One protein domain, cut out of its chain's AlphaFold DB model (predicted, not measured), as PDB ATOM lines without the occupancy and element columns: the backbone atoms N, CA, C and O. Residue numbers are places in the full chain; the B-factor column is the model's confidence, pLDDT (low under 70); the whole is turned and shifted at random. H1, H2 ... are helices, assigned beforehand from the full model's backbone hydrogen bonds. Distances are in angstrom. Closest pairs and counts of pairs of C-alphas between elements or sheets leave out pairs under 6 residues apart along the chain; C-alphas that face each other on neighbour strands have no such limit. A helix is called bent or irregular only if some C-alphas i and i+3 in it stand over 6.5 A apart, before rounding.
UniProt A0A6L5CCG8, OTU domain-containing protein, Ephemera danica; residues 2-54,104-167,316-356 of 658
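What this domain is: This is residues 2 to 54, 104 to 167 and 316 to 356 of the 658 residues of the protein "OTU domain-containing protein" of Ephemera danica (UniProt A0A6L5CCG8). The long helix H7 is met near its middle, nearly at right angles, by the last turns of H8, and H5 packs on both, with these three as the core and H6 over the first part of H7. H2 packs on the first part of H8 and H3 on H5, while H1 and H4 lie on the side of the core away from H7, loosely attached, and residues 318 to 323 and 351 to 356 stick out. The printed part has 158 residues with eight named helices, H1 to H8 in chain order, and no named strand; the class is all helix. The whole is compact, with a radius of gyration of the C-alphas of 16.0 A and spans of 45 by 39 by 33 A.

Where its parts are: H7, the longest helix, takes residues 142 to 164 and measures 33.3 A, from C-alpha 142 at (40.725, 10.250, -6.622) to C-alpha 164 at (41.001, 43.443, -4.084). H8, residues 330 to 344, measures 21.1 A and ends with C-alpha 344 at (34.585, 31.455, 2.672). H5 is residues 115 to 126, 16.9 A, and H6 is residues 131 to 137. H1 is residues 4 to 7, H2 residues 13 to 22, 14.8 A, H3 residues 25 to 31 and H4 residues 36 to 48, 19.6 A. H3 and H4 are irregular: C-alphas 26 and 29 are 7.7 A apart, C-alphas 37 and 40 8.2 A.

How they stand to each other: H7, with residues 152 to 159 alone, touches H8, with residues 340 to 344 alone, about perpendicular at 76 degrees; the closest C-alphas are those of Val 155 and Leu 341, 5.7 A. H5 is the hub, touching H3, H6, H7 and H8. With residues 122 to 126 alone it touches H8, closest at the C-alphas of Tyr 123 and Leu 334, 5.7 A. H7 touches H6 with residues 142 to 149 alone, the C-alphas of Ala 135 and Val 142 closest at 5.2 A. H8 touches H2 with residues 331 to 335 alone, the C-alphas of Cys 20 and Gly 331 closest at 4.4 A. H3 and H5 stand at a shallow tilt of 25 degrees, opposite ways, closest at Ile 28 and Gln 120, C-alphas 6.8 A apart. H1 only just touches H4, with 3 pairs of C-alphas within 8 A, the closest those of Thr 6 and Glu 41, 6.5 A. Every O i to N i+4 pair is within hydrogen-bond range in H5, H6 and H8; in H2 5 of 6, in H4 6 of 9, in H7 18 of 19 and in H3 1 of 3, beside 3 of 4 O i to N i+3 pairs, while H1 is too short for such a pair.

The domain as a whole: The C-alphas farthest apart are those of Asp 37 and Glu 322, 47.6 A. Residues 55 to 103 and 168 to 315 are not printed; the C-alphas across these cuts are 12.6 A and 18.5 A apart. The links printed whole are tight. Mean pLDDT of the printed part is 76.4, with residues 2 to 14, 34 to 40, 316 to 327 and 349 to 356 under 70.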
ATOM      1  N   ALA A   2      51.620   8.615  18.964       47.78
ATOM      2  CA  ALA A   2      50.972   9.875  19.363       47.78
ATOM      3  C   ALA A   2      50.999  10.893  18.200       47.78
ATOM      4  O   ALA A   2      51.800  10.732  17.281       47.78
ATOM      5  N   SER A   3      50.122  11.905  18.213       55.38
ATOM      6  CA  SER A   3      50.246  13.033  17.273       55.38
ATOM      7  C   SER A   3      51.249  14.032  17.842       55.38
ATOM      8  O   SER A   3      51.356  14.183  19.058       55.38
ATOM      9  N   LYS A   4      51.961  14.769  16.990       61.06
ATOM     10  CA  LYS A   4      52.777  15.898  17.456       61.06
ATOM     11  C   LYS A   4      51.917  16.983  18.111       61.06
ATOM     12  O   LYS A   4      52.384  17.598  19.060       61.06
ATOM     13  N   LEU A   5      50.648  17.138  17.711       60.84
ATOM     14  CA  LEU A   5      49.705  18.064  18.355       60.84
ATOM     15  C   LEU A   5      49.444  17.718  19.832       60.84
ATOM     16  O   LEU A   5      49.272  18.628  20.628       60.84
ATOM     17  N   THR A   6      49.489  16.441  20.244       58.09
ATOM     18  CA  THR A   6      49.262  16.056  21.659       58.09
ATOM     19  C   THR A   6      50.454  16.354  22.581       58.09
ATOM     20  O   THR A   6      50.416  16.009  23.759       58.09
ATOM     21  N   HIS A   7      51.523  16.957  22.051       56.44
ATOM     22  CA  HIS A   7      52.721  17.379  22.787       56.44
ATOM     23  C   HIS A   7      53.081  18.852  22.532       56.44
ATOM     24  O   HIS A   7      54.190  19.280  22.847       56.44
ATOM     25  N   LEU A   8      52.167  19.615  21.928       59.38
ATOM     26  CA  LEU A   8      52.330  21.033  21.633       59.38
ATOM     27  C   LEU A   8      51.211  21.785  22.348       59.38
ATOM     28  O   LEU A   8      50.040  21.567  22.042       59.38
ATOM     29  N   ASP A   9      51.570  22.675  23.274       61.22
ATOM     30  CA  ASP A   9      50.630  23.551  23.980       61.22
ATOM     31  C   ASP A   9      50.107  24.657  23.044       61.22
ATOM     32  O   ASP A   9      50.388  25.841  23.213       61.22
ATOM     33  N   ILE A  10      49.360  24.256  22.011       62.47
ATOM     34  CA  ILE A  10      48.656  25.161  21.104       62.47
ATOM     35  C   ILE A  10      47.455  25.710  21.872       62.47
ATOM     36  O   ILE A  10      46.443  25.030  22.059       62.47
ATOM     37  N   VAL A  11      47.608  26.937  22.359       64.06
ATOM     38  CA  VAL A  11      46.613  27.650  23.175       64.06
ATOM     39  C   VAL A  11      46.114  28.933  22.508       64.06
ATOM     40  O   VAL A  11      45.116  29.494  22.949       64.06
ATOM     41  N   ASP A  12      46.787  29.375  21.444       68.44
ATOM     42  CA  ASP A  12      46.538  30.624  20.731       68.44
ATOM     43  C   ASP A  12      47.036  30.551  19.269       68.44
ATOM     44  O   ASP A  12      47.555  29.535  18.799       68.44
ATOM     45  N   GLU A  13      46.876  31.646  18.525       66.44
ATOM     46  CA  GLU A  13      47.319  31.742  17.129       66.44
ATOM     47  C   GLU A  13      48.852  31.858  16.982       66.44
ATOM     48  O   GLU A  13      49.424  31.445  15.970       66.44
ATOM     49  N   GLN A  14      49.546  32.382  17.998       69.38
ATOM     50  CA  GLN A  14      50.995  32.601  17.963       69.38
ATOM     51  C   GLN A  14      51.762  31.275  18.086       69.38
ATOM     52  O   GLN A  14      52.698  31.011  17.327       69.38
ATOM     53  N   THR A  15      51.321  30.401  18.992       75.12
ATOM     54  CA  THR A  15      51.788  29.014  19.118       75.12
ATOM     55  C   THR A  15      51.475  28.206  17.856       75.12
ATOM     56  O   THR A  15      52.336  27.461  17.381       75.12
ATOM     57  N   TRP A  16      50.306  28.411  17.236       79.00
ATOM     58  CA  TRP A  16      49.976  27.817  15.935       79.00
ATOM     59  C   TRP A  16      50.926  28.262  14.803       79.00
ATOM     60  O   TRP A  16      51.337  27.422  13.994       79.00
ATOM     61  N   GLU A  17      51.352  29.530  14.748       78.00
ATOM     62  CA  GLU A  17      52.316  29.974  13.727       78.00
ATOM     63  C   GLU A  17      53.698  29.307  13.883       78.00
ATOM     64  O   GLU A  17      54.290  28.888  12.881       78.00
ATOM     65  N   GLU A  18      54.221  29.153  15.104       80.06
ATOM     66  CA  GLU A  18      55.484  28.424  15.312       80.06
ATOM     67  C   GLU A  18      55.363  26.949  14.899       80.06
ATOM     68  O   GLU A  18      56.256  26.410  14.236       80.06
ATOM     69  N   VAL A  19      54.224  26.309  15.187       81.62
ATOM     70  CA  VAL A  19      53.931  24.941  14.730       81.62
ATOM     71  C   VAL A  19      53.914  24.861  13.202       81.62
ATOM     72  O   VAL A  19      54.569  23.983  12.633       81.62
ATOM     73  N   CYS A  20      53.281  25.819  12.516       84.88
ATOM     74  CA  CYS A  20      53.280  25.898  11.053       84.88
ATOM     75  C   CYS A  20      54.694  25.939  10.456       84.88
ATOM     76  O   CYS A  20      54.935  25.349   9.401       84.88
ATOM     77  N   LYS A  21      55.673  26.557  11.129       84.94
ATOM     78  CA  LYS A  21      57.067  26.579  10.650       84.94
ATOM     79  C   LYS A  21      57.716  25.190  10.632       84.94
ATOM     80  O   LYS A  21      58.650  24.992   9.849       84.94
ATOM     81  N   GLY A  22      57.209  24.217  11.396       83.69
ATOM     82  CA  GLY A  22      57.680  22.825  11.436       83.69
ATOM     83  C   GLY A  22      57.010  21.849  10.451       83.69
ATOM     84  O   GLY A  22      57.584  20.792  10.170       83.69
ATOM     85  N   ILE A  23      55.839  22.183   9.894       85.19
ATOM     86  CA  ILE A  23      55.044  21.259   9.061       85.19
ATOM     87  C   ILE A  23      55.667  21.080   7.663       85.19
ATOM     88  O   ILE A  23      55.972  22.048   6.960       85.19
ATOM     89  N   ARG A  24      55.860  19.826   7.246       85.25
ATOM     90  CA  ARG A  24      56.431  19.374   5.964       85.25
ATOM     91  C   ARG A  24      55.655  18.147   5.472       85.25
ATOM     92  O   ARG A  24      55.039  17.461   6.275       85.25
ATOM     93  N   LEU A  25      55.759  17.795   4.186       81.69
ATOM     94  CA  LEU A  25      55.052  16.625   3.634       81.69
ATOM     95  C   LEU A  25      55.404  15.340   4.404       81.69
ATOM     96  O   LEU A  25      54.523  14.643   4.884       81.69
ATOM     97  N   ALA A  26      56.698  15.110   4.648       81.94
ATOM     98  CA  ALA A  26      57.204  13.956   5.396       81.94
ATOM     99  C   ALA A  26      56.829  13.919   6.897       81.94
ATOM    100  O   ALA A  26      57.262  13.010   7.598       81.94
ATOM    101  N   ASN A  27      56.085  14.905   7.418       82.12
ATOM    102  CA  ASN A  27      55.577  14.898   8.793       82.12
ATOM    103  C   ASN A  27      54.115  15.375   8.928       82.12
ATOM    104  O   ASN A  27      53.624  15.467  10.052       82.12
ATOM    105  N   ILE A  28      53.392  15.645   7.827       82.19
ATOM    106  CA  ILE A  28      52.008  16.154   7.881       82.19
ATOM    107  C   ILE A  28      51.096  15.185   8.642       82.19
ATOM    108  O   ILE A  28      50.312  15.621   9.481       82.19
ATOM    109  N   CYS A  29      51.292  13.879   8.445       81.56
ATOM    110  CA  CYS A  29      50.565  12.807   9.125       81.56
ATOM    111  C   CYS A  29      50.924  12.652  10.616       81.56
ATOM    112  O   CYS A  29      50.150  12.061  11.366       81.56
ATOM    113  N   ASP A  30      52.057  13.200  11.076       79.88
ATOM    114  CA  ASP A  30      52.380  13.241  12.509       79.88
ATOM    115  C   ASP A  30      51.535  14.296  13.229       79.88
ATOM    116  O   ASP A  30      51.133  14.099  14.373       79.88
ATOM    117  N   PHE A  31      51.286  15.437  12.578       77.31
ATOM    118  CA  PHE A  31      50.398  16.476  13.095       77.31
ATOM    119  C   PHE A  31      48.935  16.045  12.922       77.31
ATOM    120  O   PHE A  31      48.196  15.959  13.903       77.31
ATOM    121  N   PHE A  32      48.565  15.673  11.698       81.31
ATOM    122  CA  PHE A  32      47.224  15.291  11.259       81.31
ATOM    123  C   PHE A  32      47.178  13.787  10.923       81.31
ATOM    124  O   PHE A  32      47.257  13.420   9.749       81.31
ATOM    125  N   PRO A  33      47.083  12.882  11.918       72.75
ATOM    126  CA  PRO A  33      47.005  11.440  11.675       72.75
ATOM    127  C   PRO A  33      45.650  11.044  11.085       72.75
ATOM    128  O   PRO A  33      44.632  11.665  11.390       72.75
ATOM    129  N   SER A  34      45.622   9.986  10.275       65.50
ATOM    130  CA  SER A  34      44.386   9.486   9.654       65.50
ATOM    131  C   SER A  34      43.449   8.765  10.636       65.50
ATOM    132  O   SER A  34      42.244   8.743  10.391       65.50
ATOM    133  N   ASP A  35      43.990   8.199  11.724       62.09
ATOM    134  CA  ASP A  35      43.262   7.380  12.706       62.09
ATOM    135  C   ASP A  35      42.312   8.213  13.591       62.09
ATOM    136  O   ASP A  35      42.685   9.270  14.109       62.09
ATOM    137  N   GLU A  36      41.106   7.698  13.842       54.47
ATOM    138  CA  GLU A  36      40.005   8.433  14.494       54.47
ATOM    139  C   GLU A  36      40.255   8.767  15.984       54.47
ATOM    140  O   GLU A  36      39.781   9.792  16.491       54.47
ATOM    141  N   ASP A  37      41.074   7.962  16.670       46.16
ATOM    142  CA  ASP A  37      41.348   8.016  18.120       46.16
ATOM    143  C   ASP A  37      42.107   9.268  18.617       46.16
ATOM    144  O   ASP A  37      42.480   9.356  19.787       46.16
ATOM    145  N   LYS A  38      42.341  10.276  17.765       53.28
ATOM    146  CA  LYS A  38      42.905  11.584  18.176       53.28
ATOM    147  C   LYS A  38      41.995  12.772  17.876       53.28
ATOM    148  O   LYS A  38      42.449  13.914  17.810       53.28
ATOM    149  N   SER A  39      40.697  12.511  17.730       61.53
ATOM    150  CA  SER A  39      39.700  13.530  17.393       61.53
ATOM    151  C   SER A  39      39.648  14.733  18.350       61.53
ATOM    152  O   SER A  39      39.303  15.817  17.892       61.53
ATOM    153  N   HIS A  40      40.006  14.605  19.637       69.50
ATOM    154  CA  HIS A  40      39.911  15.717  20.599       69.50
ATOM    155  C   HIS A  40      40.882  16.875  20.309       69.50
ATOM    156  O   HIS A  40      40.423  17.973  20.003       69.50
ATOM    157  N   GLU A  41      42.205  16.658  20.333       72.06
ATOM    158  CA  GLU A  41      43.149  17.766  20.098       72.06
ATOM    159  C   GLU A  41      43.089  18.290  18.656       72.06
ATOM    160  O   GLU A  41      43.279  19.483  18.439       72.06
ATOM    161  N   LEU A  42      42.738  17.452  17.666       77.69
ATOM    162  CA  LEU A  42      42.502  17.945  16.306       77.69
ATOM    163  C   LEU A  42      41.271  18.866  16.241       77.69
ATOM    164  O   LEU A  42      41.361  19.946  15.659       77.69
ATOM    165  N   ARG A  43      40.145  18.493  16.871       79.69
ATOM    166  CA  ARG A  43      38.975  19.384  17.000       79.69
ATOM    167  C   ARG A  43      39.362  20.689  17.691       79.69
ATOM    168  O   ARG A  43      39.012  21.748  17.188       79.69
ATOM    169  N   ARG A  44      40.123  20.614  18.786       77.19
ATOM    170  CA  ARG A  44      40.560  21.774  19.573       77.19
ATOM    171  C   ARG A  44      41.451  22.728  18.775       77.19
ATOM    172  O   ARG A  44      41.191  23.924  18.782       77.19
ATOM    173  N   VAL A  45      42.455  22.226  18.051       77.94
ATOM    174  CA  VAL A  45      43.311  23.058  17.182       77.94
ATOM    175  C   VAL A  45      42.486  23.695  16.062       77.94
ATOM    176  O   VAL A  45      42.616  24.891  15.809       77.94
ATOM    177  N   LEU A  46      41.582  22.935  15.436       82.50
ATOM    178  CA  LEU A  46      40.685  23.466  14.406       82.50
ATOM    179  C   LEU A  46      39.668  24.482  14.961       82.50
ATOM    180  O   LEU A  46      39.290  25.397  14.236       82.50
ATOM    181  N   GLN A  47      39.269  24.381  16.231       81.75
ATOM    182  CA  GLN A  47      38.471  25.398  16.927       81.75
ATOM    183  C   GLN A  47      39.291  26.660  17.237       81.75
ATOM    184  O   GLN A  47      38.827  27.760  16.954       81.75
ATOM    185  N   ILE A  48      40.532  26.523  17.724       78.44
ATOM    186  CA  ILE A  48      41.434  27.655  18.018       78.44
ATOM    187  C   ILE A  48      41.694  28.514  16.771       78.44
ATOM    188  O   ILE A  48      41.674  29.738  16.862       78.44
ATOM    189  N   ILE A  49      41.880  27.901  15.595       77.25
ATOM    190  CA  ILE A  49      42.076  28.653  14.339       77.25
ATOM    191  C   ILE A  49      40.757  29.153  13.710       77.25
ATOM    192  O   ILE A  49      40.781  29.911  12.740       77.25
ATOM    193  N   GLY A  50      39.599  28.772  14.265       79.88
ATOM    194  CA  GLY A  50      38.269  29.161  13.782       79.88
ATOM    195  C   GLY A  50      37.772  28.383  12.556       79.88
ATOM    196  O   GLY A  50      36.965  28.906  11.796       79.88
ATOM    197  N   MET A  51      38.262  27.158  12.342       83.81
ATOM    198  CA  MET A  51      37.829  26.250  11.266       83.81
ATOM    199  C   MET A  51      36.720  25.273  11.680       83.81
ATOM    200  O   MET A  51      36.048  24.702  10.823       83.81
ATOM    201  N   LEU A  52      36.511  25.075  12.981       85.12
ATOM    202  CA  LEU A  52      35.369  24.353  13.543       85.12
ATOM    203  C   LEU A  52      34.692  25.238  14.598       85.12
ATOM    204  O   LEU A  52      35.406  25.873  15.371       85.12
ATOM    205  N   PRO A  53      33.352  25.267  14.681       83.38
ATOM    206  CA  PRO A  53      32.673  26.063  15.691       83.38
ATOM    207  C   PRO A  53      32.775  25.451  17.092       83.38
ATOM    208  O   PRO A  53      32.831  24.230  17.295       83.38
ATOM    209  N   CYS A  54      32.759  26.338  18.074       83.75
ATOM    210  CA  CYS A  54      32.670  26.061  19.496       83.75
ATOM    211  C   CYS A  54      31.209  25.810  19.920       83.75
ATOM    212  O   CYS A  54      30.264  25.948  19.139       83.75
ATOM    213  N   ARG A 104      27.466  23.058   9.691       86.38
ATOM    214  CA  ARG A 104      26.811  23.739   8.559       86.38
ATOM    215  C   ARG A 104      27.534  25.034   8.180       86.38
ATOM    216  O   ARG A 104      27.927  25.793   9.058       86.38
ATOM    217  N   GLY A 105      27.715  25.257   6.879       79.75
ATOM    218  CA  GLY A 105      28.485  26.365   6.309       79.75
ATOM    219  C   GLY A 105      30.009  26.244   6.460       79.75
ATOM    220  O   GLY A 105      30.715  27.193   6.130       79.75
ATOM    221  N   THR A 106      30.528  25.112   6.947       84.88
ATOM    222  CA  THR A 106      31.973  24.811   6.962       84.88
ATOM    223  C   THR A 106      32.355  23.888   5.801       84.88
ATOM    224  O   THR A 106      31.506  23.177   5.264       84.88
ATOM    225  N   ILE A 107      33.649  23.799   5.471       84.12
ATOM    226  CA  ILE A 107      34.196  22.856   4.468       84.12
ATOM    227  C   ILE A 107      33.947  21.371   4.817       84.12
ATOM    228  O   ILE A 107      34.179  20.476   4.003       84.12
ATOM    229  N   PHE A 108      33.488  21.100   6.041       85.69
ATOM    230  CA  PHE A 108      33.169  19.774   6.552       85.69
ATOM    231  C   PHE A 108      31.659  19.466   6.522       85.69
ATOM    232  O   PHE A 108      31.257  18.373   6.927       85.69
ATOM    233  N   GLU A 109      30.802  20.389   6.063       83.50
ATOM    234  CA  GLU A 109      29.372  20.113   5.892       83.50
ATOM    235  C   GLU A 109      29.154  18.974   4.886       83.50
ATOM    236  O   GLU A 109      29.634  19.017   3.758       83.50
ATOM    237  N   ASN A 110      28.419  17.942   5.314       76.25
ATOM    238  CA  ASN A 110      28.100  16.742   4.531       76.25
ATOM    239  C   ASN A 110      29.320  15.993   3.949       76.25
ATOM    240  O   ASN A 110      29.153  15.129   3.090       76.25
ATOM    241  N   SER A 111      30.539  16.275   4.425       78.00
ATOM    242  CA  SER A 111      31.737  15.571   3.972       78.00
ATOM    243  C   SER A 111      31.838  14.182   4.602       78.00
ATOM    244  O   SER A 111      31.675  14.011   5.810       78.00
ATOM    245  N   HIS A 112      32.160  13.191   3.770       74.31
ATOM    246  CA  HIS A 112      32.508  11.837   4.208       74.31
ATOM    247  C   HIS A 112      33.999  11.688   4.564       74.31
ATOM    248  O   HIS A 112      34.415  10.613   4.992       74.31
ATOM    249  N   LEU A 113      34.817  12.736   4.390       82.19
ATOM    250  CA  LEU A 113      36.193  12.752   4.886       82.19
ATOM    251  C   LEU A 113      36.236  13.215   6.343       82.19
ATOM    252  O   LEU A 113      35.594  14.195   6.720       82.19
ATOM    253  N   ASN A 114      37.076  12.563   7.152       83.12
ATOM    254  CA  ASN A 114      37.422  13.099   8.463       83.12
ATOM    255  C   ASN A 114      38.244  14.399   8.318       83.12
ATOM    256  O   ASN A 114      38.890  14.640   7.293       83.12
ATOM    257  N   PHE A 115      38.233  15.241   9.358       86.25
ATOM    258  CA  PHE A 115      38.887  16.557   9.324       86.25
ATOM    259  C   PHE A 115      40.374  16.478   8.939       86.25
ATOM    260  O   PHE A 115      40.889  17.358   8.254       86.25
ATOM    261  N   SER A 116      41.053  15.402   9.344       86.56
ATOM    262  CA  SER A 116      42.477  15.175   9.105       86.56
ATOM    263  C   SER A 116      42.791  15.055   7.612       86.56
ATOM    264  O   SER A 116      43.635  15.788   7.097       86.56
ATOM    265  N   LYS A 117      42.038  14.213   6.886       88.69
ATOM    266  CA  LYS A 117      42.179  14.019   5.432       88.69
ATOM    267  C   LYS A 117      41.956  15.323   4.651       88.69
ATOM    268  O   LYS A 117      42.669  15.590   3.689       88.69
ATOM    269  N   VAL A 118      41.009  16.168   5.076       90.31
ATOM    270  CA  VAL A 118      40.763  17.476   4.435       90.31
ATOM    271  C   VAL A 118      41.959  18.418   4.620       90.31
ATOM    272  O   VAL A 118      42.402  19.025   3.650       90.31
ATOM    273  N   ILE A 119      42.541  18.499   5.824       90.56
ATOM    274  CA  ILE A 119      43.727  19.337   6.084       90.56
ATOM    275  C   ILE A 119      44.982  18.798   5.370       90.56
ATOM    276  O   ILE A 119      45.776  19.591   4.856       90.56
ATOM    277  N   GLN A 120      45.141  17.473   5.261       90.12
ATOM    278  CA  GLN A 120      46.176  16.851   4.423       90.12
ATOM    279  C   GLN A 120      46.013  17.262   2.946       90.12
ATOM    280  O   GLN A 120      46.972  17.737   2.335       90.12
ATOM    281  N   LEU A 121      44.795  17.194   2.391       92.94
ATOM    282  CA  LEU A 121      44.505  17.639   1.020       92.94
ATOM    283  C   LEU A 121      44.756  19.145   0.825       92.94
ATOM    284  O   LEU A 121      45.327  19.526  -0.200       92.94
ATOM    285  N   CYS A 122      44.409  19.997   1.800       94.50
ATOM    286  CA  CYS A 122      44.781  21.419   1.791       94.50
ATOM    287  C   CYS A 122      46.307  21.587   1.713       94.50
ATOM    288  O   CYS A 122      46.802  22.367   0.896       94.50
ATOM    289  N   TYR A 123      47.068  20.834   2.518       94.31
ATOM    290  CA  TYR A 123      48.532  20.874   2.502       94.31
ATOM    291  C   TYR A 123      49.097  20.455   1.132       94.31
ATOM    292  O   TYR A 123      49.973  21.138   0.592       94.31
ATOM    293  N   CYS A 124      48.579  19.382   0.527       93.69
ATOM    294  CA  CYS A 124      48.964  18.949  -0.819       93.69
ATOM    295  C   CYS A 124      48.673  20.022  -1.883       93.69
ATOM    296  O   CYS A 124      49.538  20.323  -2.710       93.69
ATOM    297  N   PHE A 125      47.504  20.667  -1.823       94.62
ATOM    298  CA  PHE A 125      47.100  21.712  -2.766       94.62
ATOM    299  C   PHE A 125      48.017  22.946  -2.711       94.62
ATOM    300  O   PHE A 125      48.490  23.429  -3.750       94.62
ATOM    301  N   VAL A 126      48.335  23.438  -1.505       92.94
ATOM    302  CA  VAL A 126      49.227  24.602  -1.334       92.94
ATOM    303  C   VAL A 126      50.699  24.280  -1.605       92.94
ATOM    304  O   VAL A 126      51.469  25.170  -1.976       92.94
ATOM    305  N   THR A 127      51.101  23.014  -1.471       88.50
ATOM    306  CA  THR A 127      52.441  22.536  -1.858       88.50
ATOM    307  C   THR A 127      52.546  22.072  -3.309       88.50
ATOM    308  O   THR A 127      53.590  21.557  -3.695       88.50
ATOM    309  N   GLU A 128      51.529  22.361  -4.131       88.94
ATOM    310  CA  GLU A 128      51.543  22.163  -5.590       88.94
ATOM    311  C   GLU A 128      51.658  20.677  -6.007       88.94
ATOM    312  O   GLU A 128      52.121  20.356  -7.098       88.94
ATOM    313  N   ILE A 129      51.179  19.762  -5.153       87.25
ATOM    314  CA  ILE A 129      51.116  18.320  -5.427       87.25
ATOM    315  C   ILE A 129      49.928  18.019  -6.354       87.25
ATOM    316  O   ILE A 129      48.801  18.457  -6.098       87.25
ATOM    317  N   GLU A 130      50.168  17.248  -7.422       87.31
ATOM    318  CA  GLU A 130      49.122  16.822  -8.361       87.31
ATOM    319  C   GLU A 130      48.009  16.052  -7.634       87.31
ATOM    320  O   GLU A 130      48.274  15.240  -6.755       87.31
ATOM    321  N   VAL A 131      46.751  16.276  -8.024       86.31
ATOM    322  CA  VAL A 131      45.567  15.687  -7.373       86.31
ATOM    323  C   VAL A 131      45.558  14.151  -7.338       86.31
ATOM    324  O   VAL A 131      44.973  13.559  -6.437       86.31
ATOM    325  N   THR A 132      46.219  13.499  -8.296       87.12
ATOM    326  CA  THR A 132      46.392  12.039  -8.361       87.12
ATOM    327  C   THR A 132      47.344  11.548  -7.267       87.12
ATOM    328  O   THR A 132      46.980  10.674  -6.483       87.12
ATOM    329  N   SER A 133      48.516  12.174  -7.147       88.81
ATOM    330  CA  SER A 133      49.475  11.941  -6.065       88.81
ATOM    331  C   SER A 133      48.897  12.332  -4.706       88.81
ATOM    332  O   SER A 133      49.038  11.581  -3.753       88.81
ATOM    333  N   ALA A 134      48.182  13.454  -4.606       88.75
ATOM    334  CA  ALA A 134      47.535  13.888  -3.369       88.75
ATOM    335  C   ALA A 134      46.469  12.890  -2.891       88.75
ATOM    336  O   ALA A 134      46.371  12.639  -1.694       88.75
ATOM    337  N   ALA A 135      45.714  12.277  -3.810       89.38
ATOM    338  CA  ALA A 135      44.775  11.209  -3.478       89.38
ATOM    339  C   ALA A 135      45.476   9.960  -2.912       89.38
ATOM    340  O   ALA A 135      44.962   9.339  -1.985       89.38
ATOM    341  N   TYR A 136      46.656   9.619  -3.438       90.56
ATOM    342  CA  TYR A 136      47.479   8.511  -2.950       90.56
ATOM    343  C   TYR A 136      48.126   8.821  -1.588       90.56
ATOM    344  O   TYR A 136      47.928   8.071  -0.638       90.56
ATOM    345  N   GLU A 137      48.831   9.950  -1.462       84.94
ATOM    346  CA  GLU A 137      49.511  10.383  -0.228       84.94
ATOM    347  C   GLU A 137      48.529  10.604   0.935       84.94
ATOM    348  O   GLU A 137      48.830  10.267   2.078       84.94
ATOM    349  N   CYS A 138      47.338  11.145   0.650       86.69
ATOM    350  CA  CYS A 138      46.286  11.315   1.652       86.69
ATOM    351  C   CYS A 138      45.433  10.054   1.840       86.69
ATOM    352  O   CYS A 138      44.564  10.079   2.700       86.69
ATOM    353  N   ASP A 139      45.619   8.976   1.065       86.94
ATOM    354  CA  ASP A 139      44.769   7.774   1.087       86.94
ATOM    355  C   ASP A 139      43.262   8.137   1.035       86.94
ATOM    356  O   ASP A 139      42.517   8.051   2.014       86.94
ATOM    357  N   VAL A 140      42.838   8.665  -0.118       85.56
ATOM    358  CA  VAL A 140      41.446   9.018  -0.442       85.56
ATOM    359  C   VAL A 140      41.121   8.668  -1.898       85.56
ATOM    360  O   VAL A 140      41.991   8.638  -2.768       85.56
ATOM    361  N   ALA A 141      39.843   8.446  -2.214       86.50
ATOM    362  CA  ALA A 141      39.430   8.192  -3.593       86.50
ATOM    363  C   ALA A 141      39.706   9.411  -4.501       86.50
ATOM    364  O   ALA A 141      39.310  10.533  -4.180       86.50
ATOM    365  N   VAL A 142      40.303   9.186  -5.679       85.00
ATOM    366  CA  VAL A 142      40.725  10.250  -6.622       85.00
ATOM    367  C   VAL A 142      39.593  11.222  -6.983       85.00
ATOM    368  O   VAL A 142      39.845  12.414  -7.136       85.00
ATOM    369  N   ARG A 143      38.341  10.746  -7.070       84.88
ATOM    370  CA  ARG A 143      37.158  11.605  -7.274       84.88
ATOM    371  C   ARG A 143      37.028  12.651  -6.159       84.88
ATOM    372  O   ARG A 143      37.027  13.837  -6.449       84.88
ATOM    373  N   ILE A 144      37.056  12.209  -4.902       82.56
ATOM    374  CA  ILE A 144      36.933  13.069  -3.715       82.56
ATOM    375  C   ILE A 144      38.085  14.085  -3.654       82.56
ATOM    376  O   ILE A 144      37.860  15.257  -3.357       82.56
ATOM    377  N   ALA A 145      39.312  13.676  -4.000       83.00
ATOM    378  CA  ALA A 145      40.445  14.599  -4.098       83.00
ATOM    379  C   ALA A 145      40.253  15.656  -5.204       83.00
ATOM    380  O   ALA A 145      40.592  16.819  -4.995       83.00
ATOM    381  N   VAL A 146      39.682  15.283  -6.359       85.31
ATOM    382  CA  VAL A 146      39.329  16.217  -7.448       85.31
ATOM    383  C   VAL A 146      38.237  17.197  -7.027       85.31
ATOM    384  O   VAL A 146      38.373  18.383  -7.328       85.31
ATOM    385  N   ASP A 147      37.221  16.730  -6.305       85.56
ATOM    386  CA  ASP A 147      36.115  17.559  -5.820       85.56
ATOM    387  C   ASP A 147      36.622  18.588  -4.791       85.56
ATOM    388  O   ASP A 147      36.438  19.792  -4.976       85.56
ATOM    389  N   HIS A 148      37.396  18.154  -3.785       85.81
ATOM    390  CA  HIS A 148      38.051  19.065  -2.833       85.81
ATOM    391  C   HIS A 148      39.016  20.042  -3.517       85.81
ATOM    392  O   HIS A 148      38.993  21.234  -3.218       85.81
ATOM    393  N   TYR A 149      39.806  19.589  -4.496       91.31
ATOM    394  CA  TYR A 149      40.638  20.482  -5.304       91.31
ATOM    395  C   TYR A 149      39.808  21.468  -6.163       91.31
ATOM    396  O   TYR A 149      40.375  22.464  -6.612       91.31
ATOM    397  N   SER A 150      38.508  21.257  -6.421       86.38
ATOM    398  CA  SER A 150      37.639  22.307  -6.995       86.38
ATOM    399  C   SER A 150      37.304  23.363  -5.947       86.38
ATOM    400  O   SER A 150      37.603  24.535  -6.174       86.38
ATOM    401  N   TYR A 151      36.790  22.949  -4.783       88.50
ATOM    402  CA  TYR A 151      36.447  23.857  -3.681       88.50
ATOM    403  C   TYR A 151      37.647  24.721  -3.263       88.50
ATOM    404  O   TYR A 151      37.525  25.923  -3.047       88.50
ATOM    405  N   PHE A 152      38.856  24.152  -3.258       93.12
ATOM    406  CA  PHE A 152      40.085  24.897  -2.973       93.12
ATOM    407  C   PHE A 152      40.416  25.992  -4.004       93.12
ATOM    408  O   PHE A 152      41.067  26.975  -3.656       93.12
ATOM    409  N   ARG A 153      39.956  25.873  -5.257       90.94
ATOM    410  CA  ARG A 153      40.085  26.937  -6.272       90.94
ATOM    411  C   ARG A 153      39.016  28.013  -6.128       90.94
ATOM    412  O   ARG A 153      39.289  29.164  -6.444       90.94
ATOM    413  N   GLU A 154      37.841  27.654  -5.619       88.50
ATOM    414  CA  GLU A 154      36.789  28.610  -5.255       88.50
ATOM    415  C   GLU A 154      37.229  29.470  -4.051       88.50
ATOM    416  O   GLU A 154      37.034  30.681  -4.064       88.50
ATOM    417  N   VAL A 155      37.970  28.894  -3.088       90.06
ATOM    418  CA  VAL A 155      38.699  29.663  -2.053       90.06
ATOM    419  C   VAL A 155      39.731  30.613  -2.675       90.06
ATOM    420  O   VAL A 155      39.812  31.773  -2.273       90.06
ATOM    421  N   CYS A 156      40.513  30.160  -3.665       90.75
ATOM    422  CA  CYS A 156      41.484  31.023  -4.352       90.75
ATOM    423  C   CYS A 156      40.823  32.203  -5.085       90.75
ATOM    424  O   CYS A 156      41.370  33.303  -5.059       90.75
ATOM    425  N   GLU A 157      39.670  31.988  -5.723       88.81
ATOM    426  CA  GLU A 157      38.873  33.044  -6.360       88.81
ATOM    427  C   GLU A 157      38.338  34.040  -5.320       88.81
ATOM    428  O   GLU A 157      38.602  35.237  -5.433       88.81
ATOM    429  N   HIS A 158      37.689  33.548  -4.258       88.25
ATOM    430  CA  HIS A 158      37.155  34.371  -3.168       88.25
ATOM    431  C   HIS A 158      38.234  35.256  -2.522       88.25
ATOM    432  O   HIS A 158      38.070  36.469  -2.425       88.25
ATOM    433  N   ALA A 159      39.384  34.678  -2.161       88.25
ATOM    434  CA  ALA A 159      40.488  35.412  -1.546       88.25
ATOM    435  C   ALA A 159      41.072  36.513  -2.452       88.25
ATOM    436  O   ALA A 159      41.472  37.566  -1.963       88.25
ATOM    437  N   LEU A 160      41.108  36.299  -3.774       87.06
ATOM    438  CA  LEU A 160      41.539  37.321  -4.737       87.06
ATOM    439  C   LEU A 160      40.503  38.442  -4.910       87.06
ATOM    440  O   LEU A 160      40.883  39.577  -5.199       87.06
ATOM    441  N   CYS A 161      39.213  38.147  -4.742       86.12
ATOM    442  CA  CYS A 161      38.151  39.152  -4.719       86.12
ATOM    443  C   CYS A 161      38.204  40.007  -3.443       86.12
ATOM    444  O   CYS A 161      38.164  41.235  -3.546       86.12
ATOM    445  N   GLU A 162      38.385  39.390  -2.274       84.88
ATOM    446  CA  GLU A 162      38.448  40.095  -0.986       84.88
ATOM    447  C   GLU A 162      39.745  40.908  -0.808       84.88
ATOM    448  O   GLU A 162      39.679  42.068  -0.409       84.88
ATOM    449  N   ASP A 163      40.920  40.391  -1.204       83.62
ATOM    450  CA  ASP A 163      42.180  41.170  -1.222       83.62
ATOM    451  C   ASP A 163      42.086  42.397  -2.147       83.62
ATOM    452  O   ASP A 163      42.640  43.465  -1.858       83.62
ATOM    453  N   ARG A 164      41.334  42.286  -3.248       80.50
ATOM    454  CA  ARG A 164      41.001  43.443  -4.084       80.50
ATOM    455  C   ARG A 164      40.040  44.390  -3.378       80.50
ATOM    456  O   ARG A 164      40.274  45.592  -3.459       80.50
ATOM    457  N   ASN A 165      38.993  43.900  -2.714       80.06
ATOM    458  CA  ASN A 165      37.933  44.715  -2.103       80.06
ATOM    459  C   ASN A 165      37.404  45.789  -3.083       80.06
ATOM    460  O   ASN A 165      37.451  46.993  -2.830       80.06
ATOM    461  N   GLY A 166      37.046  45.350  -4.295       75.81
ATOM    462  CA  GLY A 166      36.602  46.222  -5.392       75.81
ATOM    463  C   GLY A 166      37.662  47.165  -5.990       75.81
ATOM    464  O   GLY A 166      37.362  47.854  -6.964       75.81
ATOM    465  N   ARG A 167      38.897  47.209  -5.465       86.75
ATOM    466  CA  ARG A 167      39.975  48.055  -6.002       86.75
ATOM    467  C   ARG A 167      40.428  47.584  -7.383       86.75
ATOM    468  O   ARG A 167      40.583  46.389  -7.653       86.75
ATOM    469  N   PHE A 316      55.150  40.325   1.340       43.84
ATOM    470  CA  PHE A 316      55.689  41.682   1.434       43.84
ATOM    471  C   PHE A 316      55.750  42.118   2.903       43.84
ATOM    472  O   PHE A 316      54.718  42.341   3.532       43.84
ATOM    473  N   ASP A 317      56.956  42.274   3.446       41.47
ATOM    474  CA  ASP A 317      57.136  43.025   4.685       41.47
ATOM    475  C   ASP A 317      57.089  44.518   4.337       41.47
ATOM    476  O   ASP A 317      58.037  45.065   3.770       41.47
ATOM    477  N   GLN A 318      55.964  45.175   4.634       41.94
ATOM    478  CA  GLN A 318      55.780  46.603   4.349       41.94
ATOM    479  C   GLN A 318      56.779  47.500   5.106       41.94
ATOM    480  O   GLN A 318      56.927  48.666   4.747       41.94
ATOM    481  N   SER A 319      57.475  46.978   6.126       39.22
ATOM    482  CA  SER A 319      58.477  47.728   6.888       39.22
ATOM    483  C   SER A 319      59.897  47.661   6.307       39.22
ATOM    484  O   SER A 319      60.708  48.525   6.638       39.22
ATOM    485  N   GLN A 320      60.223  46.676   5.452       40.81
ATOM    486  CA  GLN A 320      61.590  46.473   4.934       40.81
ATOM    487  C   GLN A 320      61.631  46.001   3.463       40.81
ATOM    488  O   GLN A 320      61.735  44.799   3.199       40.81
ATOM    489  N   PRO A 321      61.657  46.937   2.488       41.50
ATOM    490  CA  PRO A 321      61.795  46.629   1.057       41.50
ATOM    491  C   PRO A 321      63.085  45.876   0.686       41.50
ATOM    492  O   PRO A 321      63.129  45.177  -0.327       41.50
ATOM    493  N   GLU A 322      64.130  45.996   1.509       41.97
ATOM    494  CA  GLU A 322      65.460  45.413   1.278       41.97
ATOM    495  C   GLU A 322      65.489  43.876   1.398       41.97
ATOM    496  O   GLU A 322      66.413  43.211   0.914       41.97
ATOM    497  N   LEU A 323      64.512  43.285   2.100       39.69
ATOM    498  CA  LEU A 323      64.542  41.871   2.455       39.69
ATOM    499  C   LEU A 323      64.123  40.974   1.283       39.69
ATOM    500  O   LEU A 323      63.018  41.036   0.748       39.69
ATOM    501  N   ARG A 324      65.034  40.062   0.913       45.16
ATOM    502  CA  ARG A 324      64.815  39.025  -0.108       45.16
ATOM    503  C   ARG A 324      63.505  38.274   0.144       45.16
ATOM    504  O   ARG A 324      63.270  37.836   1.268       45.16
ATOM    505  N   ARG A 325      62.745  38.021  -0.934       53.41
ATOM    506  CA  ARG A 325      61.514  37.198  -0.970       53.41
ATOM    507  C   ARG A 325      61.542  36.074   0.073       53.41
ATOM    508  O   ARG A 325      62.265  35.089  -0.096       53.41
ATOM    509  N   LYS A 326      60.741  36.224   1.127       58.97
ATOM    510  CA  LYS A 326      60.618  35.262   2.225       58.97
ATOM    511  C   LYS A 326      59.934  33.998   1.697       58.97
ATOM    512  O   LYS A 326      58.719  33.966   1.540       58.97
ATOM    513  N   VAL A 327      60.726  32.977   1.361       68.38
ATOM    514  CA  VAL A 327      60.214  31.706   0.824       68.38
ATOM    515  C   VAL A 327      59.405  31.000   1.909       68.38
ATOM    516  O   VAL A 327      59.973  30.453   2.855       68.38
ATOM    517  N   LEU A 328      58.079  31.026   1.775       81.94
ATOM    518  CA  LEU A 328      57.176  30.356   2.703       81.94
ATOM    519  C   LEU A 328      57.324  28.837   2.587       81.94
ATOM    520  O   LEU A 328      57.282  28.275   1.488       81.94
ATOM    521  N   ASN A 329      57.466  28.162   3.726       86.94
ATOM    522  CA  ASN A 329      57.408  26.702   3.764       86.94
ATOM    523  C   ASN A 329      55.951  26.198   3.666       86.94
ATOM    524  O   ASN A 329      55.003  26.972   3.807       86.94
ATOM    525  N   GLY A 330      55.764  24.894   3.434       88.56
ATOM    526  CA  GLY A 330      54.437  24.302   3.219       88.56
ATOM    527  C   GLY A 330      53.431  24.559   4.348       88.56
ATOM    528  O   GLY A 330      52.270  24.825   4.063       88.56
ATOM    529  N   GLY A 331      53.865  24.557   5.612       88.75
ATOM    530  CA  GLY A 331      52.993  24.869   6.747       88.75
ATOM    531  C   GLY A 331      52.613  26.348   6.841       88.75
ATOM    532  O   GLY A 331      51.476  26.667   7.165       88.75
ATOM    533  N   GLN A 332      53.513  27.264   6.473       88.56
ATOM    534  CA  GLN A 332      53.176  28.693   6.367       88.56
ATOM    535  C   GLN A 332      52.190  28.964   5.225       88.56
ATOM    536  O   GLN A 332      51.246  29.731   5.401       88.56
ATOM    537  N   LYS A 333      52.361  28.295   4.076       91.12
ATOM    538  CA  LYS A 333      51.367  28.327   2.995       91.12
ATOM    539  C   LYS A 333      50.012  27.757   3.443       91.12
ATOM    540  O   LYS A 333      48.976  28.286   3.051       91.12
ATOM    541  N   LEU A 334      50.024  26.695   4.257       91.94
ATOM    542  CA  LEU A 334      48.815  26.100   4.830       91.94
ATOM    543  C   LEU A 334      48.107  27.075   5.780       91.94
ATOM    544  O   LEU A 334      46.899  27.209   5.647       91.94
ATOM    545  N   LYS A 335      48.824  27.791   6.666       90.69
ATOM    546  CA  LYS A 335      48.231  28.807   7.566       90.69
ATOM    547  C   LYS A 335      47.385  29.816   6.775       90.69
ATOM    548  O   LYS A 335      46.178  29.887   6.978       90.69
ATOM    549  N   ILE A 336      48.004  30.468   5.786       91.31
ATOM    550  CA  ILE A 336      47.373  31.488   4.928       91.31
ATOM    551  C   ILE A 336      46.184  30.921   4.138       91.31
ATOM    552  O   ILE A 336      45.178  31.590   3.930       91.31
ATOM    553  N   PHE A 337      46.275  29.673   3.676       94.25
ATOM    554  CA  PHE A 337      45.162  29.048   2.963       94.25
ATOM    555  C   PHE A 337      44.005  28.653   3.888       94.25
ATOM    556  O   PHE A 337      42.857  28.772   3.478       94.25
ATOM    557  N   LEU A 338      44.273  28.229   5.128       91.81
ATOM    558  CA  LEU A 338      43.225  27.949   6.114       91.81
ATOM    559  C   LEU A 338      42.548  29.228   6.622       91.81
ATOM    560  O   LEU A 338      41.356  29.180   6.901       91.81
ATOM    561  N   GLU A 339      43.261  30.357   6.680       90.38
ATOM    562  CA  GLU A 339      42.687  31.686   6.940       90.38
ATOM    563  C   GLU A 339      41.626  32.031   5.874       90.38
ATOM    564  O   GLU A 339      40.444  32.125   6.194       90.38
ATOM    565  N   HIS A 340      41.995  32.055   4.589       92.62
ATOM    566  CA  HIS A 340      41.039  32.333   3.505       92.62
ATOM    567  C   HIS A 340      39.932  31.272   3.342       92.62
ATOM    568  O   HIS A 340      38.814  31.586   2.926       92.62
ATOM    569  N   LEU A 341      40.226  30.000   3.636       90.00
ATOM    570  CA  LEU A 341      39.242  28.916   3.566       90.00
ATOM    571  C   LEU A 341      38.210  29.037   4.696       90.00
ATOM    572  O   LEU A 341      37.031  28.784   4.463       90.00
ATOM    573  N   LYS A 342      38.623  29.493   5.884       86.19
ATOM    574  CA  LYS A 342      37.725  29.911   6.968       86.19
ATOM    575  C   LYS A 342      36.848  31.088   6.561       86.19
ATOM    576  O   LYS A 342      35.668  31.054   6.880       86.19
ATOM    577  N   ASP A 343      37.366  32.087   5.850       85.44
ATOM    578  CA  ASP A 343      36.554  33.252   5.470       85.44
ATOM    579  C   ASP A 343      35.391  32.863   4.537       85.44
ATOM    580  O   ASP A 343      34.252  33.275   4.768       85.44
ATOM    581  N   LEU A 344      35.638  31.994   3.547       86.00
ATOM    582  CA  LEU A 344      34.585  31.455   2.672       86.00
ATOM    583  C   LEU A 344      33.673  30.434   3.387       86.00
ATOM    584  O   LEU A 344      32.467  30.417   3.150       86.00
ATOM    585  N   TYR A 345      34.227  29.597   4.270       85.06
ATOM    586  CA  TYR A 345      33.519  28.501   4.949       85.06
ATOM    587  C   TYR A 345      33.470  28.684   6.482       85.06
ATOM    588  O   TYR A 345      33.830  27.782   7.246       85.06
ATOM    589  N   HIS A 346      33.012  29.854   6.936       77.69
ATOM    590  CA  HIS A 346      33.011  30.271   8.350       77.69
ATOM    591  C   HIS A 346      31.935  29.598   9.223       77.69
ATOM    592  O   HIS A 346      31.938  29.751  10.449       77.69
ATOM    593  N   GLY A 347      30.993  28.865   8.622       79.31
ATOM    594  CA  GLY A 347      29.877  28.237   9.328       79.31
ATOM    595  C   GLY A 347      29.061  29.228  10.160       79.31
ATOM    596  O   GLY A 347      28.497  30.180   9.627       79.31
ATOM    597  N   PHE A 348      29.003  29.002  11.474       71.75
ATOM    598  CA  PHE A 348      28.359  29.907  12.436       71.75
ATOM    599  C   PHE A 348      29.351  30.739  13.270       71.75
ATOM    600  O   PHE A 348      28.916  31.538  14.098       71.75
ATOM    601  N   ALA A 349      30.665  30.561  13.077       56.69
ATOM    602  CA  ALA A 349      31.700  31.177  13.918       56.69
ATOM    603  C   ALA A 349      31.889  32.685  13.650       56.69
ATOM    604  O   ALA A 349      32.344  33.414  14.528       56.69
ATOM    605  N   ASN A 350      31.480  33.164  12.472       46.88
ATOM    606  CA  ASN A 350      31.253  34.581  12.196       46.88
ATOM    607  C   ASN A 350      29.770  34.801  11.858       46.88
ATOM    608  O   ASN A 350      29.196  33.995  11.118       46.88
ATOM    609  N   PRO A 351      29.133  35.894  12.319       34.31
ATOM    610  CA  PRO A 351      27.915  36.362  11.677       34.31
ATOM    611  C   PRO A 351      28.250  36.760  10.235       34.31
ATOM    612  O   PRO A 351      29.273  37.404   9.999       34.31
ATOM    613  N   LEU A 352      27.379  36.396   9.288       32.16
ATOM    614  CA  LEU A 352      27.501  36.804   7.885       32.16
ATOM    615  C   LEU A 352      27.820  38.308   7.790       32.16
ATOM    616  O   LEU A 352      27.139  39.095   8.466       32.16
ATOM    617  N   PRO A 353      28.777  38.739   6.943       26.72
ATOM    618  CA  PRO A 353      28.894  40.153   6.616       26.72
ATOM    619  C   PRO A 353      27.529  40.649   6.110       26.72
ATOM    620  O   PRO A 353      26.828  39.895   5.422       26.72
ATOM    621  N   PRO A 354      27.101  41.877   6.465       25.45
ATOM    622  CA  PRO A 354      25.797  42.391   6.058       25.45
ATOM    623  C   PRO A 354      25.696  42.297   4.537       25.45
ATOM    624  O   PRO A 354      26.535  42.867   3.841       25.45
ATOM    625  N   ALA A 355      24.717  41.512   4.064       25.95
ATOM    626  CA  ALA A 355      24.686  40.965   2.708       25.95
ATOM    627  C   ALA A 355      25.093  42.016   1.670       25.95
ATOM    628  O   ALA A 355      24.462  43.076   1.619       25.95
ATOM    629  N   ILE A 356      26.155  41.712   0.903       24.52
ATOM    630  CA  ILE A 356      26.853  42.652   0.011       24.52
ATOM    631  C   ILE A 356      25.818  43.506  -0.710       24.52
ATOM    632  O   ILE A 356      25.005  42.982  -1.475       24.52
TER     633      ILE A 356